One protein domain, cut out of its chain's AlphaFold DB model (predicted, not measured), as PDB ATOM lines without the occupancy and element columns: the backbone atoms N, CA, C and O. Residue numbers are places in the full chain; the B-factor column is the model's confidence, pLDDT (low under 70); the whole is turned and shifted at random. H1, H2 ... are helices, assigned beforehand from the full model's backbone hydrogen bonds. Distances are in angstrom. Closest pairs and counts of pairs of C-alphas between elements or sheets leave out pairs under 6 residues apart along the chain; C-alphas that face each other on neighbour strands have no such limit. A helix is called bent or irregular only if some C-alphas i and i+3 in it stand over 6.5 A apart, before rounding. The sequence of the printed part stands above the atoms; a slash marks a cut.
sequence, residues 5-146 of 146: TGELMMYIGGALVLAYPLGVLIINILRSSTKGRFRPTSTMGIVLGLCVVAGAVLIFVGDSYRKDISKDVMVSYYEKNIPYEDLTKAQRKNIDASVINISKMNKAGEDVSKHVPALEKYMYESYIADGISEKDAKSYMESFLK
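This is residues 5 to 146 of the 146 residues of an uncharacterized protein of Listeria monocytogenes (UniProt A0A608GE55). A long helical hairpin, H1 and H2, sticks out from a small head of four shorter helices, H3 to H6, like a handle. Its two helices come closest near Gly 13 and Gly 55 and draw apart toward residues 34 to 41 at the far end; at the other end H2 leads into the head, where H4 packs on H2, H3 and H5, and H6 folds back on H5. The printed part has 142 residues with six named helices, H1 to H6 in order along the chain, and no named strand; the class is all helix. The whole is extended, with a radius of gyration of the C-alphas of 22.5 A and spans of 71 by 33 by 25 A, the hairpin making most of the length.

Begin with H1, residues 5 to 33, and H2, residues 42 to 68, a helical hairpin. They touch, closest at the C-alphas of Gly 13 and Gly 55, 3.7 A apart, and run opposite ways at a shallow tilt of 19 degrees. H1 has a kink of 29 degrees near residue 21; it is neither bent nor irregular, but only just: C-alphas 17 and 20 are 6.1 A apart. Next look at H3, residues 70 to 79, which meets H2 only through their link. H4, residues 89 to 107, touches H2 at residues 66 to 68 alone, with the C-alphas of Lys 67 and Ala 97 closest at 5.7 A, at a steep tilt of 63 degrees. H4 also touches H3, closest at the C-alphas of Lys 71 and Ser 98, 4.7 A apart, at 68 degrees, a steep tilt only just short of about perpendicular. H5, residues 116 to 129, touches H4 at a steep tilt of 48 degrees, with the C-alphas of Val 99 and Leu 119 closest at 7.0 A. H5 touches H3 with residues 118 to 119 alone, about perpendicular at 85 degrees; the closest C-alphas, of Tyr 78 and Ala 118, are 5.5 A apart. H6, residues 134 to 145, forms a helical hairpin with H5, closest at the C-alphas of Tyr 127 and Ala 137, 5.9 A apart; their shallow tilt of 34 degrees is only just short of steep. H1 is apart from H3, H4, H5 and H6. The helix packing is mostly crossed, only just: 2 of 6 touching pairs are at a shallow tilt. Every O i to N i+4 pair is within hydrogen-bond range in H2, H3, H4, H5 and H6; in H1 it is 23 of 25.

Find C-alpha 5 at (110.161, 125.897, 163.359); from there H1 runs 40.8 A to C-alpha 33. H2 starts at C-alpha 42, at (82.891, 115.289, 180.997), and runs 39.1 A back to C-alpha 68. H3 is 14.3 A long, H4 27.7 A and H5 19.7 A. H6, 16.9 A long, ends at C-alpha 145, at (108.364, 144.717, 140.012).

Look for the two C-alphas farthest apart at Arg 37 and Lys 135, 71.8 A. The printed part has no cut and no long link; those from H2 to H3 and from H5 to H6 are tight. Residues 143 to 146 are under 70 in pLDDT, against a mean of 85.7 over the printed part of this model.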
ATOM      1  N   THR A   5     110.930 125.626 162.133       71.12
ATOM      2  CA  THR A   5     110.161 125.897 163.359       71.12
ATOM      3  C   THR A   5     108.662 126.041 163.079       71.12
ATOM      4  O   THR A   5     107.857 125.445 163.788       71.12
ATOM      5  N   GLY A   6     108.272 126.758 162.019       74.12
ATOM      6  CA  GLY A   6     106.856 126.915 161.649       74.12
ATOM      7  C   GLY A   6     106.212 125.598 161.208       74.12
ATOM      8  O   GLY A   6     105.120 125.255 161.650       74.12
ATOM      9  N   GLU A   7     106.923 124.807 160.404       77.31
ATOM     10  CA  GLU A   7     106.448 123.498 159.946       77.31
ATOM     11  C   GLU A   7     106.343 122.488 161.103       77.31
ATOM     12  O   GLU A   7     105.347 121.776 161.218       77.31
ATOM     13  N   LEU A   8     107.303 122.504 162.035       83.06
ATOM     14  CA  LEU A   8     107.239 121.721 163.268       83.06
ATOM     15  C   LEU A   8     106.022 122.100 164.123       83.06
ATOM     16  O   LEU A   8     105.320 121.208 164.600       83.06
ATOM     17  N   MET A   9     105.733 123.398 164.291       84.38
ATOM     18  CA  MET A   9     104.532 123.853 165.006       84.38
ATOM     19  C   MET A   9     103.251 123.353 164.332       84.38
ATOM     20  O   MET A   9     102.345 122.885 165.021       84.38
ATOM     21  N   MET A  10     103.194 123.378 162.996       86.06
ATOM     22  CA  MET A  10     102.059 122.834 162.245       86.06
ATOM     23  C   MET A  10     101.912 121.318 162.438       86.06
ATOM     24  O   MET A  10     100.790 120.845 162.616       86.06
ATOM     25  N   TYR A  11     103.009 120.550 162.455       88.44
ATOM     26  CA  TYR A  11     102.962 119.103 162.709       88.44
ATOM     27  C   TYR A  11     102.510 118.764 164.129       88.44
ATOM     28  O   TYR A  11     101.651 117.899 164.304       88.44
ATOM     29  N   ILE A  12     103.041 119.465 165.135       89.31
ATOM     30  CA  ILE A  12     102.604 119.316 166.530       89.31
ATOM     31  C   ILE A  12     101.119 119.671 166.643       89.31
ATOM     32  O   ILE A  12     100.348 118.931 167.256       89.31
ATOM     33  N   GLY A  13     100.697 120.763 166.003       90.44
ATOM     34  CA  GLY A  13      99.300 121.170 165.980       90.44
ATOM     35  C   GLY A  13      98.392 120.121 165.330       90.44
ATOM     36  O   GLY A  13      97.360 119.763 165.896       90.44
ATOM     37  N   GLY A  14      98.815 119.539 164.204       91.25
ATOM     38  CA  GLY A  14      98.114 118.432 163.550       91.25
ATOM     39  C   GLY A  14      97.991 117.192 164.440       91.25
ATOM     40  O   GLY A  14      96.905 116.625 164.557       91.25
ATOM     41  N   ALA A  15      99.068 116.806 165.130       91.62
ATOM     42  CA  ALA A  15      99.051 115.685 166.071       91.62
ATOM     43  C   ALA A  15      98.066 115.916 167.233       91.62
ATOM     44  O   ALA A  15      97.331 115.005 167.612       91.62
ATOM     45  N   LEU A  16      97.997 117.144 167.758       92.38
ATOM     46  CA  LEU A  16      97.049 117.515 168.812       92.38
ATOM     47  C   LEU A  16      95.591 117.490 168.338       92.38
ATOM     48  O   LEU A  16      94.723 117.031 169.078       92.38
ATOM     49  N   VAL A  17      95.313 117.909 167.099       92.62
ATOM     50  CA  VAL A  17      93.966 117.784 166.511       92.62
ATOM     51  C   VAL A  17      93.570 116.311 166.372       92.62
ATOM     52  O   VAL A  17      92.441 115.940 166.698       92.62
ATOM     53  N   LEU A  18      94.502 115.447 165.956       91.81
ATOM     54  CA  LEU A  18      94.270 114.003 165.828       91.81
ATOM     55  C   LEU A  18      94.087 113.287 167.175       91.81
ATOM     56  O   LEU A  18      93.502 112.201 167.209       91.81
ATOM     57  N   ALA A  19      94.508 113.889 168.290       90.38
ATOM     58  CA  ALA A  19      94.288 113.325 169.619       90.38
ATOM     59  C   ALA A  19      92.793 113.146 169.937       90.38
ATOM     60  O   ALA A  19      92.433 112.209 170.646       90.38
ATOM     61  N   TYR A  20      91.909 113.983 169.380       87.94
ATOM     62  CA  TYR A  20      90.464 113.879 169.593       87.94
ATOM     63  C   TYR A  20      89.840 112.614 168.983       87.94
ATOM     64  O   TYR A  20      89.294 111.813 169.745       87.94
ATOM     65  N   PRO A  21      89.924 112.356 167.660       91.06
ATOM     66  CA  PRO A  21      89.367 111.135 167.081       91.06
ATOM     67  C   PRO A  21      90.023 109.867 167.647       91.06
ATOM     68  O   PRO A  21      89.324 108.886 167.901       91.06
ATOM     69  N   LEU A  22      91.335 109.895 167.921       91.75
ATOM     70  CA  LEU A  22      92.031 108.783 168.575       91.75
ATOM     71  C   LEU A  22      91.528 108.557 170.007       91.75
ATOM     72  O   LEU A  22      91.250 107.424 170.393       91.75
ATOM     73  N   GLY A  23      91.349 109.627 170.781       89.94
ATOM     74  CA  GLY A  23      90.810 109.567 172.138       89.94
ATOM     75  C   GLY A  23      89.386 109.012 172.177       89.94
ATOM     76  O   GLY A  23      89.089 108.143 172.996       89.94
ATOM     77  N   VAL A  24      88.521 109.440 171.251       90.00
ATOM     78  CA  VAL A  24      87.152 108.908 171.105       90.00
ATOM     79  C   VAL A  24      87.174 107.417 170.759       90.00
ATOM     80  O   VAL A  24      86.422 106.636 171.350       90.00
ATOM     81  N   LEU A  25      88.056 106.998 169.849       93.31
ATOM     82  CA  LEU A  25      88.221 105.590 169.486       93.31
ATOM     83  C   LEU A  25      88.660 104.745 170.693       93.31
ATOM     84  O   LEU A  25      88.044 103.716 170.975       93.31
ATOM     85  N   ILE A  26      89.658 105.208 171.452       91.25
ATOM     86  CA  ILE A  26      90.136 104.542 172.674       91.25
ATOM     87  C   ILE A  26      89.009 104.429 173.709       91.25
ATOM     88  O   ILE A  26      88.793 103.350 174.261       91.25
ATOM     89  N   ILE A  27      88.246 105.503 173.938       89.38
ATOM     90  CA  ILE A  27      87.095 105.506 174.859       89.38
ATOM     91  C   ILE A  27      86.056 104.453 174.449       89.38
ATOM     92  O   ILE A  27      85.561 103.713 175.303       89.38
ATOM     93  N   ASN A  28      85.744 104.352 173.155       88.31
ATOM     94  CA  ASN A  28      84.786 103.370 172.645       88.31
ATOM     95  C   ASN A  28      85.282 101.930 172.826       88.31
ATOM     96  O   ASN A  28      84.518 101.074 173.281       88.31
ATOM     97  N   ILE A  29      86.562 101.672 172.544       91.31
ATOM     98  CA  ILE A  29      87.190 100.363 172.766       91.31
ATOM     99  C   ILE A  29      87.139 100.002 174.255       91.31
ATOM    100  O   ILE A  29      86.677  98.918 174.605       91.31
ATOM    101  N   LEU A  30      87.530 100.918 175.146       89.56
ATOM    102  CA  LEU A  30      87.502 100.691 176.595       89.56
ATOM    103  C   LEU A  30      86.087 100.416 177.107       89.56
ATOM    104  O   LEU A  30      85.883  99.512 177.920       89.56
ATOM    105  N   ARG A  31      85.086 101.150 176.614       87.94
ATOM    106  CA  ARG A  31      83.684 100.924 176.985       87.94
ATOM    107  C   ARG A  31      83.191  99.549 176.537       87.94
ATOM    108  O   ARG A  31      82.524  98.875 177.322       87.94
ATOM    109  N   SER A  32      83.547  99.123 175.325       88.88
ATOM    110  CA  SER A  32      83.211  97.794 174.800       88.88
ATOM    111  C   SER A  32      83.893  96.684 175.608       88.88
ATOM    112  O   SER A  32      83.221  95.821 176.178       88.88
ATOM    113  N   SER A  33      85.217  96.766 175.775       89.94
ATOM    114  CA  SER A  33      86.027  95.750 176.460       89.94
ATOM    115  C   SER A  33      85.675  95.597 177.940       89.94
ATOM    116  O   SER A  33      85.758  94.505 178.496       89.94
ATOM    117  N   THR A  34      85.228  96.675 178.586       88.75
ATOM    118  CA  THR A  34      84.798  96.646 179.994       88.75
ATOM    119  C   THR A  34      83.307  96.343 180.172       88.75
ATOM    120  O   THR A  34      82.794  96.469 181.288       88.75
ATOM    121  N   LYS A  35      82.593  95.961 179.100       86.19
ATOM    122  CA  LYS A  35      81.138  95.713 179.102       86.19
ATOM    123  C   LYS A  35      80.350  96.871 179.732       86.19
ATOM    124  O   LYS A  35      79.433  96.663 180.523       86.19
ATOM    125  N   GLY A  36      80.754  98.106 179.430       79.31
ATOM    126  CA  GLY A  36      80.103  99.327 179.906       79.31
ATOM    127  C   GLY A  36      80.463  99.770 181.329       79.31
ATOM    128  O   GLY A  36      79.895 100.754 181.801       79.31
ATOM    129  N   ARG A  37      81.402  99.098 182.017       84.75
ATOM    130  CA  ARG A  37      81.891  99.552 183.336       84.75
ATOM    131  C   ARG A  37      82.738 100.819 183.237       84.75
ATOM    132  O   ARG A  37      82.710 101.636 184.152       84.75
ATOM    133  N   PHE A  38      83.456 101.002 182.132       85.50
ATOM    134  CA  PHE A  38      84.137 102.256 181.840       85.50
ATOM    135  C   PHE A  38      83.114 103.346 181.502       85.50
ATOM    136  O   PHE A  38      82.355 103.227 180.535       85.50
ATOM    137  N   ARG A  39      83.098 104.415 182.306       84.38
ATOM    138  CA  ARG A  39      82.211 105.567 182.125       84.38
ATOM    139  C   ARG A  39      83.032 106.775 181.669       84.38
ATOM    140  O   ARG A  39      83.812 107.283 182.473       84.38
ATOM    141  N   PRO A  40      82.877 107.242 180.417       83.94
ATOM    142  CA  PRO A  40      83.518 108.478 179.990       83.94
ATOM    143  C   PRO A  40      83.005 109.645 180.838       83.94
ATOM    144  O   PRO A  40      81.803 109.759 181.083       83.94
ATOM    145  N   THR A  41      83.916 110.496 181.299       86.69
ATOM    146  CA  THR A  41      83.574 111.689 182.082       86.69
ATOM    147  C   THR A  41      83.563 112.931 181.197       86.69
ATOM    148  O   THR A  41      84.219 112.981 180.153       86.69
ATOM    149  N   SER A  42      82.851 113.969 181.637       84.62
ATOM    150  CA  SER A  42      82.891 115.289 180.997       84.62
ATOM    151  C   SER A  42      84.315 115.850 180.944       84.62
ATOM    152  O   SER A  42      84.702 116.432 179.935       84.62
ATOM    153  N   THR A  43      85.131 115.600 181.973       87.75
ATOM    154  CA  THR A  43      86.545 116.002 182.024       87.75
ATOM    155  C   THR A  43      87.356 115.412 180.871       87.75
ATOM    156  O   THR A  43      88.137 116.134 180.262       87.75
ATOM    157  N   MET A  44      87.146 114.137 180.516       87.50
ATOM    158  CA  MET A  44      87.832 113.526 179.368       87.50
ATOM    159  C   MET A  44      87.463 114.223 178.055       87.50
ATOM    160  O   MET A  44      88.341 114.503 177.243       87.50
ATOM    161  N   GLY A  45      86.181 114.552 177.866       86.25
ATOM    162  CA  GLY A  45      85.721 115.303 176.696       86.25
ATOM    163  C   GLY A  45      86.319 116.710 176.622       86.25
ATOM    164  O   GLY A  45      86.767 117.129 175.558       86.25
ATOM    165  N   ILE A  46      86.397 117.412 177.758       89.56
ATOM    166  CA  ILE A  46      86.996 118.751 177.850       89.56
ATOM    167  C   ILE A  46      88.489 118.707 177.510       89.56
ATOM    168  O   ILE A  46      88.948 119.527 176.721       89.56
ATOM    169  N   VAL A  47      89.243 117.743 178.051       91.56
ATOM    170  CA  VAL A  47      90.681 117.600 177.761       91.56
ATOM    171  C   VAL A  47      90.911 117.334 176.274       91.56
ATOM    172  O   VAL A  47      91.732 118.011 175.658       91.56
ATOM    173  N   LEU A  48      90.145 116.417 175.671       91.00
ATOM    174  CA  LEU A  48      90.232 116.160 174.232       91.00
ATOM    175  C   LEU A  48      89.871 117.410 173.414       91.00
ATOM    176  O   LEU A  48      90.549 117.711 172.436       91.00
ATOM    177  N   GLY A  49      88.845 118.163 173.821       90.12
ATOM    178  CA  GLY A  49      88.463 119.421 173.175       90.12
ATOM    179  C   GLY A  49      89.554 120.494 173.256       90.12
ATOM    180  O   GLY A  49      89.856 121.141 172.255       90.12
ATOM    181  N   LEU A  50      90.205 120.644 174.413       93.44
ATOM    182  CA  LEU A  50      91.329 121.570 174.590       93.44
ATOM    183  C   LEU A  50      92.528 121.195 173.712       93.44
ATOM    184  O   LEU A  50      93.159 122.091 173.154       93.44
ATOM    185  N   CYS A  51      92.810 119.900 173.522       92.31
ATOM    186  CA  CYS A  51      93.836 119.452 172.576       92.31
ATOM    187  C   CYS A  51      93.526 119.897 171.140       92.31
ATOM    188  O   CYS A  51      94.425 120.375 170.453       92.31
ATOM    189  N   VAL A  52      92.263 119.823 170.698       92.50
ATOM    190  CA  VAL A  52      91.868 120.297 169.357       92.50
ATOM    191  C   VAL A  52      92.081 121.798 169.219       92.50
ATOM    192  O   VAL A  52      92.666 122.239 168.231       92.50
ATOM    193  N   VAL A  53      91.641 122.581 170.206       93.31
ATOM    194  CA  VAL A  53      91.790 124.044 170.180       93.31
ATOM    195  C   VAL A  53      93.268 124.431 170.165       93.31
ATOM    196  O   VAL A  53      93.688 125.206 169.307       93.31
ATOM    197  N   ALA A  54      94.076 123.849 171.055       92.62
ATOM    198  CA  ALA A  54      95.517 124.080 171.086       92.62
ATOM    199  C   ALA A  54      96.182 123.684 169.757       92.62
ATOM    200  O   ALA A  54      97.021 124.419 169.239       92.62
ATOM    201  N   GLY A  55      95.766 122.558 169.173       92.88
ATOM    202  CA  GLY A  55      96.263 122.098 167.883       92.88
ATOM    203  C   GLY A  55      95.944 123.061 166.739       92.88
ATOM    204  O   GLY A  55      96.835 123.417 165.969       92.88
ATOM    205  N   ALA A  56      94.705 123.554 166.668       90.75
ATOM    206  CA  ALA A  56      94.281 124.532 165.667       90.75
ATOM    207  C   ALA A  56      95.064 125.853 165.777       90.75
ATOM    208  O   ALA A  56      95.512 126.390 164.763       90.75
ATOM    209  N   VAL A  57      95.286 126.342 167.003       92.06
ATOM    210  CA  VAL A  57      96.093 127.547 167.253       92.06
ATOM    211  C   VAL A  57      97.532 127.349 166.780       92.06
ATOM    212  O   VAL A  57      98.059 128.204 166.075       92.06
ATOM    213  N   LEU A  58      98.163 126.215 167.103       90.00
ATOM    214  CA  LEU A  58      99.538 125.938 166.674       90.00
ATOM    215  C   LEU A  58      99.679 125.813 165.155       90.00
ATOM    216  O   LEU A  58     100.674 126.282 164.607       90.00
ATOM    217  N   ILE A  59      98.687 125.242 164.462       89.06
ATOM    218  CA  ILE A  59      98.671 125.212 162.992       89.06
ATOM    219  C   ILE A  59      98.634 126.636 162.434       89.06
ATOM    220  O   ILE A  59      99.411 126.959 161.538       89.06
ATOM    221  N   PHE A  60      97.765 127.492 162.976       86.50
ATOM    222  CA  PHE A  60      97.629 128.872 162.511       86.50
ATOM    223  C   PHE A  60      98.896 129.702 162.768       86.50
ATOM    224  O   PHE A  60      99.386 130.398 161.876       86.50
ATOM    225  N   VAL A  61      99.458 129.601 163.974       86.00
ATOM    226  CA  VAL A  61     100.701 130.291 164.346       86.00
ATOM    227  C   VAL A  61     101.876 129.766 163.523       86.00
ATOM    228  O   VAL A  61     102.663 130.561 163.016       86.00
ATOM    229  N   GLY A  62     101.974 128.450 163.334       84.50
ATOM    230  CA  GLY A  62     103.015 127.832 162.517       84.50
ATOM    231  C   GLY A  62     102.957 128.269 161.051       84.50
ATOM    232  O   GLY A  62     103.994 128.598 160.475       84.50
ATOM    233  N   ASP A  63     101.755 128.351 160.468       82.06
ATOM    234  CA  ASP A  63     101.551 128.857 159.104       82.06
ATOM    235  C   ASP A  63     101.909 130.347 158.985       82.06
ATOM    236  O   ASP A  63     102.569 130.753 158.027       82.06
ATOM    237  N   SER A  64     101.544 131.151 159.985       81.56
ATOM    238  CA  SER A  64     101.889 132.579 160.034       81.56
ATOM    239  C   SER A  64     103.402 132.781 160.124       81.56
ATOM    240  O   SER A  64     103.984 133.464 159.285       81.56
ATOM    241  N   TYR A  65     104.063 132.084 161.052       80.38
ATOM    242  CA  TYR A  65     105.515 132.146 161.216       80.38
ATOM    243  C   TYR A  65     106.248 131.732 159.940       80.38
ATOM    244  O   TYR A  65     107.187 132.393 159.501       80.38
ATOM    245  N   ARG A  66     105.793 130.643 159.309       79.62
ATOM    246  CA  ARG A  66     106.335 130.152 158.043       79.62
ATOM    247  C   ARG A  66     106.224 131.200 156.930       79.62
ATOM    248  O   ARG A  66     107.167 131.343 156.152       79.62
ATOM    249  N   LYS A  67     105.094 131.906 156.838       77.62
ATOM    250  CA  LYS A  67     104.905 132.996 155.872       77.62
ATOM    251  C   LYS A  67     105.839 134.166 156.178       77.62
ATOM    252  O   LYS A  67     106.475 134.670 155.261       77.62
ATOM    253  N   ASP A  68     105.999 134.549 157.438       79.38
ATOM    254  CA  ASP A  68     106.834 135.699 157.811       79.38
ATOM    255  C   ASP A  68     108.309 135.524 157.423       79.38
ATOM    256  O   ASP A  68     108.936 136.461 156.910       79.38
ATOM    257  N   ILE A  69     108.844 134.311 157.603       83.31
ATOM    258  CA  ILE A  69     110.232 133.971 157.253       83.31
ATOM    259  C   ILE A  69     110.404 133.535 155.793       83.31
ATOM    260  O   ILE A  69     111.529 133.265 155.368       83.31
ATOM    261  N   SER A  70     109.321 133.414 155.017       84.31
ATOM    262  CA  SER A  70     109.362 132.773 153.697       84.31
ATOM    263  C   SER A  70     110.352 133.464 152.757       84.31
ATOM    264  O   SER A  70     111.109 132.784 152.067       84.31
ATOM    265  N   LYS A  71     110.399 134.802 152.805       86.50
ATOM    266  CA  LYS A  71     111.277 135.657 151.994       86.50
ATOM    267  C   LYS A  71     112.764 135.396 152.241       86.50
ATOM    268  O   LYS A  71     113.540 135.313 151.293       86.50
ATOM    269  N   ASP A  72     113.161 135.199 153.496       85.81
ATOM    270  CA  ASP A  72     114.547 134.896 153.865       85.81
ATOM    271  C   ASP A  72     114.906 133.449 153.524       85.81
ATOM    272  O   ASP A  72     116.009 133.144 153.071       85.81
ATOM    273  N   VAL A  73     113.941 132.547 153.690       85.19
ATOM    274  CA  VAL A  73     114.079 131.141 153.314       85.19
ATOM    275  C   VAL A  73     114.250 130.986 151.797       85.19
ATOM    276  O   VAL A  73     115.092 130.201 151.364       85.19
ATOM    277  N   MET A  74     113.509 131.758 150.998       90.00
ATOM    278  CA  MET A  74     113.657 131.815 149.543       90.00
ATOM    279  C   MET A  74     115.056 132.281 149.133       90.00
ATOM    280  O   MET A  74     115.696 131.631 148.305       90.00
ATOM    281  N   VAL A  75     115.558 133.362 149.740       89.50
ATOM    282  CA  VAL A  75     116.928 133.846 149.496       89.50
ATOM    283  C   VAL A  75     117.953 132.759 149.830       89.50
ATOM    284  O   VAL A  75     118.875 132.534 149.055       89.50
ATOM    285  N   SER A  76     117.750 131.994 150.906       88.75
ATOM    286  CA  SER A  76     118.648 130.879 151.235       88.75
ATOM    287  C   SER A  76     118.665 129.769 150.174       88.75
ATOM    288  O   SER A  76     119.713 129.160 149.957       88.75
ATOM    289  N   TYR A  77     117.542 129.481 149.504       89.56
ATOM    290  CA  TYR A  77     117.541 128.535 148.382       89.56
ATOM    291  C   TYR A  77     118.356 129.070 147.204       89.56
ATOM    292  O   TYR A  77     119.138 128.323 146.608       89.56
ATOM    293  N   TYR A  78     118.196 130.365 146.919       90.06
ATOM    294  CA  TYR A  78     118.904 131.060 145.852       90.06
ATOM    295  C   TYR A  78     120.417 131.047 146.090       90.06
ATOM    296  O   TYR A  78     121.167 130.619 145.218       90.06
ATOM    297  N   GLU A  79     120.862 131.397 147.300       90.56
ATOM    298  CA  GLU A  79     122.276 131.361 147.706       90.56
ATOM    299  C   GLU A  79     122.886 129.953 147.620       90.56
ATOM    300  O   GLU A  79     124.073 129.796 147.341       90.56
ATOM    301  N   LYS A  80     122.073 128.912 147.833       89.81
ATOM    302  CA  LYS A  80     122.476 127.505 147.689       89.81
ATOM    303  C   LYS A  80     122.396 126.989 146.250       89.81
ATOM    304  O   LYS A  80     122.666 125.811 146.031       89.81
ATOM    305  N   ASN A  81     122.028 127.835 145.285       90.19
ATOM    306  CA  ASN A  81     121.842 127.487 143.875       90.19
ATOM    307  C   ASN A  81     120.881 126.309 143.638       90.19
ATOM    308  O   ASN A  81     121.032 125.570 142.670       90.19
ATOM    309  N   ILE A  82     119.866 126.146 144.492       89.25
ATOM    310  CA  ILE A  82     118.881 125.067 144.336       89.25
ATOM    311  C   ILE A  82     117.907 125.461 143.210       89.25
ATOM    312  O   ILE A  82     117.337 126.558 143.290       89.25
ATOM    313  N   PRO A  83     117.715 124.635 142.167       89.06
ATOM    314  CA  PRO A  83     116.726 124.901 141.124       89.06
ATOM    315  C   PRO A  83     115.303 124.626 141.634       89.06
ATOM    316  O   PRO A  83     115.097 123.812 142.536       89.06
ATOM    317  N   TYR A  84     114.304 125.301 141.064       87.69
ATOM    318  CA  TYR A  84     112.899 125.180 141.468       87.69
ATOM    319  C   TYR A  84     112.364 123.746 141.370       87.69
ATOM    320  O   TYR A  84     111.584 123.310 142.219       87.69
ATOM    321  N   GLU A  85     112.798 122.994 140.359       88.19
ATOM    322  CA  GLU A  85     112.375 121.607 140.149       88.19
ATOM    323  C   GLU A  85     112.758 120.700 141.326       88.19
ATOM    324  O   GLU A  85     111.944 119.875 141.751       88.19
ATOM    325  N   ASP A  86     113.919 120.947 141.935       89.94
ATOM    326  CA  ASP A  86     114.432 120.197 143.085       89.94
ATOM    327  C   ASP A  86     113.806 120.638 144.418       89.94
ATOM    328  O   ASP A  86     113.979 119.980 145.450       89.94
ATOM    329  N   LEU A  87     113.048 121.742 144.434       86.31
ATOM    330  CA  LEU A  87     112.329 122.167 145.629       86.31
ATOM    331  C   LEU A  87     111.168 121.216 145.916       86.31
ATOM    332  O   LEU A  87     110.282 120.978 145.089       86.31
ATOM    333  N   THR A  88     111.103 120.750 147.160       85.88
ATOM    334  CA  THR A  88     109.943 120.015 147.671       85.88
ATOM    335  C   THR A  88     108.683 120.884 147.627       85.88
ATOM    336  O   THR A  88     108.735 122.115 147.671       85.88
ATOM    337  N   LYS A  89     107.507 120.251 147.650       80.31
ATOM    338  CA  LYS A  89     106.212 120.955 147.682       80.31
ATOM    339  C   LYS A  89     106.100 121.969 148.830       80.31
ATOM    340  O   LYS A  89     105.474 123.016 148.675       80.31
ATOM    341  N   ALA A  90     106.695 121.668 149.986       76.38
ATOM    342  CA  ALA A  90     106.735 122.593 151.112       76.38
ATOM    343  C   ALA A  90     107.609 123.814 150.798       76.38
ATOM    344  O   ALA A  90     107.187 124.938 151.049       76.38
ATOM    345  N   GLN A  91     108.777 123.618 150.192       84.38
ATOM    346  CA  GLN A  91     109.672 124.711 149.821       84.38
ATOM    347  C   GLN A  91     109.081 125.584 148.703       84.38
ATOM    348  O   GLN A  91     109.146 126.806 148.816       84.38
ATOM    349  N   ARG A  92     108.404 124.994 147.706       87.19
ATOM    350  CA  ARG A  92     107.686 125.737 146.647       87.19
ATOM    351  C   ARG A  92     106.600 126.652 147.213       87.19
ATOM    352  O   ARG A  92     106.576 127.833 146.908       87.19
ATOM    353  N   LYS A  93     105.810 126.167 148.174       83.25
ATOM    354  CA  LYS A  93     104.843 127.011 148.900       83.25
ATOM    355  C   LYS A  93     105.488 128.191 149.653       83.25
ATOM    356  O   LYS A  93     104.806 129.171 149.939       83.25
ATOM    357  N   ASN A  94     106.776 128.113 150.022       83.94
ATOM    358  CA  ASN A  94     107.480 129.271 150.589       83.94
ATOM    359  C   ASN A  94     107.806 130.313 149.516       83.94
ATOM    360  O   ASN A  94     107.809 131.495 149.839       83.94
ATOM    361  N   ILE A  95     108.039 129.907 148.264       86.75
ATOM    362  CA  ILE A  95     108.168 130.835 147.132       86.75
ATOM    363  C   ILE A  95     106.851 131.597 146.954       86.75
ATOM    364  O   ILE A  95     106.857 132.822 147.017       86.75
ATOM    365  N   ASP A  96     105.718 130.889 146.890       86.44
ATOM    366  CA  ASP A  96     104.388 131.504 146.739       86.44
ATOM    367  C   ASP A  96     104.088 132.521 147.856       86.44
ATOM    368  O   ASP A  96     103.624 133.637 147.613       86.44
ATOM    369  N   ALA A  97     104.396 132.159 149.106       85.50
ATOM    370  CA  ALA A  97     104.253 133.062 150.245       85.50
ATOM    371  C   ALA A  97     105.195 134.278 150.154       85.50
ATOM    372  O   ALA A  97     104.813 135.386 150.541       85.50
ATOM    373  N   SER A  98     106.403 134.087 149.617       86.62
ATOM    374  CA  SER A  98     107.392 135.156 149.440       86.62
ATOM    375  C   SER A  98     106.951 136.165 148.397       86.62
ATOM    376  O   SER A  98     107.086 137.356 148.655       86.62
ATOM    377  N   VAL A  99     106.349 135.719 147.290       86.69
ATOM    378  CA  VAL A  99     105.730 136.606 146.291       86.69
ATOM    379  C   VAL A  99     104.741 137.545 146.989       86.69
ATOM    380  O   VAL A  99     104.879 138.763 146.940       86.69
ATOM    381  N   ILE A 100     103.786 137.005 147.749       85.62
ATOM    382  CA  ILE A 100     102.773 137.829 148.428       85.62
ATOM    383  C   ILE A 100     103.412 138.811 149.422       85.62
ATOM    384  O   ILE A 100     103.029 139.982 149.467       85.62
ATOM    385  N   ASN A 101     104.374 138.353 150.223       85.75
ATOM    386  CA  ASN A 101     104.978 139.179 151.266       85.75
ATOM    387  C   ASN A 101     105.903 140.263 150.711       85.75
ATOM    388  O   ASN A 101     105.828 141.398 151.173       85.75
ATOM    389  N   ILE A 102     106.696 139.963 149.684       86.62
ATOM    390  CA  ILE A 102     107.543 140.958 149.016       86.62
ATOM    391  C   ILE A 102     106.674 142.004 148.310       86.62
ATOM    392  O   ILE A 102     106.964 143.193 148.410       86.62
ATOM    393  N   SER A 103     105.546 141.608 147.701       84.25
ATOM    394  CA  SER A 103     104.578 142.569 147.142       84.25
ATOM    395  C   SER A 103     104.044 143.535 148.205       84.25
ATOM    396  O   SER A 103     103.926 144.735 147.958       84.25
ATOM    397  N   LYS A 104     103.721 143.028 149.403       85.25
ATOM    398  CA  LYS A 104     103.248 143.859 150.519       85.25
ATOM    399  C   LYS A 104     104.331 144.813 151.019       85.25
ATOM    400  O   LYS A 104     104.022 145.983 151.208       85.25
ATOM    401  N   MET A 105     105.563 144.329 151.190       84.44
ATOM    402  CA  MET A 105     106.714 145.150 151.585       84.44
ATOM    403  C   MET A 105     106.958 146.277 150.574       84.44
ATOM    404  O   MET A 105     107.031 147.440 150.963       84.44
ATOM    405  N   ASN A 106     106.959 145.958 149.274       85.50
ATOM    406  CA  ASN A 106     107.129 146.953 148.212       85.50
ATOM    407  C   ASN A 106     106.024 148.028 148.264       85.50
ATOM    408  O   ASN A 106     106.302 149.223 148.246       85.50
ATOM    409  N   LYS A 107     104.758 147.619 148.438       86.44
ATOM    410  CA  LYS A 107     103.618 148.547 148.593       86.44
ATOM    411  C   LYS A 107     103.674 149.389 149.868       86.44
ATOM    412  O   LYS A 107     103.105 150.476 149.893       86.44
ATOM    413  N   ALA A 108     104.321 148.889 150.917       87.12
ATOM    414  CA  ALA A 108     104.556 149.621 152.156       87.12
ATOM    415  C   ALA A 108     105.751 150.593 152.061       87.12
ATOM    416  O   ALA A 108     105.990 151.345 153.004       87.12
ATOM    417  N   GLY A 109     106.477 150.609 150.936       84.94
ATOM    418  CA  GLY A 109     107.671 151.434 150.743       84.94
ATOM    419  C   GLY A 109     108.921 150.876 151.427       84.94
ATOM    420  O   GLY A 109     109.874 151.619 151.653       84.94
ATOM    421  N   GLU A 110     108.920 149.591 151.787       88.00
ATOM    422  CA  GLU A 110     110.091 148.914 152.344       88.00
ATOM    423  C   GLU A 110     111.091 148.543 151.239       88.00
ATOM    424  O   GLU A 110     110.712 148.243 150.106       88.00
ATOM    425  N   ASP A 111     112.383 148.518 151.579       84.75
ATOM    426  CA  ASP A 111     113.421 148.069 150.653       84.75
ATOM    427  C   ASP A 111     113.337 146.552 150.432       84.75
ATOM    428  O   ASP A 111     113.575 145.746 151.334       84.75
ATOM    429  N   VAL A 112     113.007 146.165 149.201       87.19
ATOM    430  CA  VAL A 112     112.898 144.766 148.770       87.19
ATOM    431  C   VAL A 112     114.095 144.293 147.946       87.19
ATOM    432  O   VAL A 112     114.133 143.121 147.564       87.19
ATOM    433  N   SER A 113     115.091 145.150 147.692       85.81
ATOM    434  CA  SER A 113     116.218 144.892 146.778       85.81
ATOM    435  C   SER A 113     116.951 143.578 147.060       85.81
ATOM    436  O   SER A 113     117.274 142.831 146.137       85.81
ATOM    437  N   LYS A 114     117.124 143.231 148.341       89.00
ATOM    438  CA  LYS A 114     117.735 141.970 148.789       89.00
ATOM    439  C   LYS A 114     116.989 140.724 148.291       89.00
ATOM    440  O   LYS A 114     117.602 139.677 148.096       89.00
ATOM    441  N   HIS A 115     115.671 140.806 148.131       87.94
ATOM    442  CA  HIS A 115     114.822 139.662 147.808       87.94
ATOM    443  C   HIS A 115     114.511 139.537 146.312       87.94
ATOM    444  O   HIS A 115     114.175 138.439 145.867       87.94
ATOM    445  N   VAL A 116     114.644 140.625 145.542       87.44
ATOM    446  CA  VAL A 116     114.283 140.684 144.113       87.44
ATOM    447  C   VAL A 116     115.007 139.629 143.262       87.44
ATOM    448  O   VAL A 116     114.304 138.882 142.586       87.44
ATOM    449  N   PRO A 117     116.342 139.440 143.335       89.88
ATOM    450  CA  PRO A 117     117.025 138.472 142.465       89.88
ATOM    451  C   PRO A 117     116.571 137.023 142.690       89.88
ATOM    452  O   PRO A 117     116.406 136.245 141.750       89.88
ATOM    453  N   ALA A 118     116.346 136.659 143.956       90.44
ATOM    454  CA  ALA A 118     115.842 135.339 144.315       90.44
ATOM    455  C   ALA A 118     114.385 135.158 143.867       90.44
ATOM    456  O   ALA A 118     114.025 134.094 143.364       90.44
ATOM    457  N   LEU A 119     113.563 136.200 144.022       89.12
ATOM    458  CA  LEU A 119     112.168 136.192 143.599       89.12
ATOM    459  C   LEU A 119     112.042 136.028 142.083       89.12
ATOM    460  O   LEU A 119     111.277 135.185 141.627       89.12
ATOM    461  N   GLU A 120     112.821 136.790 141.316       89.06
ATOM    462  CA  GLU A 120     112.821 136.744 139.855       89.06
ATOM    463  C   GLU A 120     113.173 135.355 139.332       89.06
ATOM    464  O   GLU A 120     112.436 134.800 138.516       89.06
ATOM    465  N   LYS A 121     114.261 134.767 139.847       91.00
ATOM    466  CA  LYS A 121     114.681 133.413 139.470       91.00
ATOM    467  C   LYS A 121     113.553 132.408 139.708       91.00
ATOM    468  O   LYS A 121     113.186 131.671 138.797       91.00
ATOM    469  N   TYR A 122     113.001 132.374 140.922       89.94
ATOM    470  CA  TYR A 122     112.023 131.348 141.280       89.94
ATOM    471  C   TYR A 122     110.642 131.566 140.661       89.94
ATOM    472  O   TYR A 122     109.972 130.577 140.379       89.94
ATOM    473  N   MET A 123     110.224 132.810 140.411       87.56
ATOM    474  CA  MET A 123     109.001 133.089 139.648       87.56
ATOM    475  C   MET A 123     109.145 132.655 138.191       87.56
ATOM    476  O   MET A 123     108.240 132.029 137.646       87.56
ATOM    477  N   TYR A 124     110.288 132.952 137.566       87.12
ATOM    478  CA  TYR A 124     110.553 132.506 136.205       87.12
ATOM    479  C   TYR A 124     110.513 130.978 136.118       87.12
ATOM    480  O   TYR A 124     109.737 130.423 135.346       87.12
ATOM    481  N   GLU A 125     111.291 130.294 136.961       88.75
ATOM    482  CA  GLU A 125     111.351 128.831 136.967       88.75
ATOM    483  C   GLU A 125     109.996 128.184 137.303       88.75
ATOM    484  O   GLU A 125     109.661 127.156 136.716       88.75
ATOM    485  N   SER A 126     109.176 128.787 138.179       87.38
ATOM    486  CA  SER A 126     107.830 128.265 138.450       87.38
ATOM    487  C   SER A 126     106.905 128.392 137.243       87.38
ATOM    488  O   SER A 126     106.177 127.456 136.939       87.38
ATOM    489  N   TYR A 127     106.949 129.516 136.521       85.62
ATOM    490  CA  TYR A 127     106.133 129.713 135.321       85.62
ATOM    491  C   TYR A 127     106.511 128.755 134.196       85.62
ATOM    492  O   TYR A 127     105.622 128.216 133.535       85.62
ATOM    493  N   ILE A 128     107.806 128.488 134.015       86.00
ATOM    494  CA  ILE A 128     108.262 127.470 133.064       86.00
ATOM    495  C   ILE A 128     107.776 126.078 133.488       86.00
ATOM    496  O   ILE A 128     107.260 125.337 132.652       86.00
ATOM    497  N   ALA A 129     107.860 125.742 134.781       83.75
ATOM    498  CA  ALA A 129     107.359 124.470 135.307       83.75
ATOM    499  C   ALA A 129     105.833 124.307 135.146       83.75
ATOM    500  O   ALA A 129     105.356 123.192 134.936       83.75
ATOM    501  N   ASP A 130     105.079 125.408 135.191       83.31
ATOM    502  CA  ASP A 130     103.629 125.445 134.957       83.31
ATOM    503  C   ASP A 130     103.256 125.471 133.456       83.31
ATOM    504  O   ASP A 130     102.075 125.484 133.103       83.31
ATOM    505  N   GLY A 131     104.247 125.454 132.555       83.06
ATOM    506  CA  GLY A 131     104.049 125.420 131.104       83.06
ATOM    507  C   GLY A 131     103.721 126.776 130.470       83.06
ATOM    508  O   GLY A 131     103.229 126.822 129.341       83.06
ATOM    509  N   ILE A 132     103.977 127.882 131.172       82.94
ATOM    510  CA  ILE A 132     103.810 129.242 130.646       82.94
ATOM    511  C   ILE A 132     104.980 129.571 129.710       82.94
ATOM    512  O   ILE A 132     106.130 129.218 129.973       82.94
ATOM    513  N   SER A 133     104.698 130.265 128.603       79.44
ATOM    514  CA  SER A 133     105.734 130.657 127.647       79.44
ATOM    515  C   SER A 133     106.731 131.641 128.274       79.44
ATOM    516  O   SER A 133     106.348 132.511 129.058       79.44
ATOM    517  N   GLU A 134     108.011 131.571 127.894       78.06
ATOM    518  CA  GLU A 134     109.045 132.470 128.439       78.06
ATOM    519  C   GLU A 134     108.716 133.959 128.254       78.06
ATOM    520  O   GLU A 134     109.092 134.799 129.074       78.06
ATOM    521  N   LYS A 135     108.028 134.293 127.158       76.88
ATOM    522  CA  LYS A 135     107.635 135.665 126.827       76.88
ATOM    523  C   LYS A 135     106.564 136.178 127.789       76.88
ATOM    524  O   LYS A 135     106.655 137.317 128.246       76.88
ATOM    525  N   ASP A 136     105.594 135.332 128.121       77.44
ATOM    526  CA  ASP A 136     104.528 135.677 129.060       77.44
ATOM    527  C   ASP A 136     105.060 135.697 130.496       77.44
ATOM    528  O   ASP A 136     104.767 136.627 131.241       77.44
ATOM    529  N   ALA A 137     105.931 134.749 130.856       73.69
ATOM    530  CA  ALA A 137     106.595 134.701 132.159       73.69
ATOM    531  C   ALA A 137     107.368 135.999 132.463       73.69
ATOM    532  O   ALA A 137     107.200 136.583 133.533       73.69
ATOM    533  N   LYS A 138     108.147 136.503 131.495       75.38
ATOM    534  CA  LYS A 138     108.860 137.788 131.622       75.38
ATOM    535  C   LYS A 138     107.906 138.974 131.789       75.38
ATOM    536  O   LYS A 138     108.140 139.823 132.641       75.38
ATOM    537  N   SER A 139     106.806 139.000 131.034       75.00
ATOM    538  CA  SER A 139     105.772 140.040 131.150       75.00
ATOM    539  C   SER A 139     105.109 140.051 132.538       75.00
ATOM    540  O   SER A 139     104.951 141.108 133.155       75.00
ATOM    541  N   TYR A 140     104.781 138.871 133.081       71.56
ATOM    542  CA  TYR A 140     104.225 138.744 134.431       71.56
ATOM    543  C   TYR A 140     105.204 139.219 135.510       71.56
ATOM    544  O   TYR A 140     104.793 139.921 136.437       71.56
ATOM    545  N   MET A 141     106.495 138.918 135.365       74.81
ATOM    546  CA  MET A 141     107.531 139.393 136.286       74.81
ATOM    547  C   MET A 141     107.698 140.919 136.252       74.81
ATOM    548  O   MET A 141     107.733 141.553 137.305       74.81
ATOM    549  N   GLU A 142     107.723 141.532 135.064       72.31
ATOM    550  CA  GLU A 142     107.825 142.994 134.921       72.31
ATOM    551  C   GLU A 142     106.627 143.734 135.529       72.31
ATOM    552  O   GLU A 142     106.781 144.824 136.078       72.31
ATOM    553  N   SER A 143     105.430 143.144 135.456       69.38
ATOM    554  CA  SER A 143     104.225 143.714 136.072       69.38
ATOM    555  C   SER A 143     104.256 143.690 137.602       69.38
ATOM    556  O   SER A 143     103.553 144.466 138.243       69.38
ATOM    557  N   PHE A 144     105.063 142.803 138.185       67.44
ATOM    558  CA  PHE A 144     105.156 142.601 139.625       67.44
ATOM    559  C   PHE A 144     106.203 143.513 140.288       67.44
ATOM    560  O   PHE A 144     106.065 143.865 141.459       67.44
ATOM    561  N   LEU A 145     107.247 143.885 139.543       64.00
ATOM    562  CA  LEU A 145     108.364 144.717 140.012       64.00
ATOM    563  C   LEU A 145     108.170 146.225 139.761       64.00
ATOM    564  O   LEU A 145     109.021 147.016 140.163       64.00
ATOM    565  N   LYS A 146     107.073 146.617 139.102       59.97
ATOM    566  CA  LYS A 146     106.614 148.009 138.953       59.97
ATOM    567  C   LYS A 146     105.682 148.418 140.087       59.97
ATOM    568  O   LYS A 146     105.745 149.609 140.457       59.97
TER     569      LYS A 146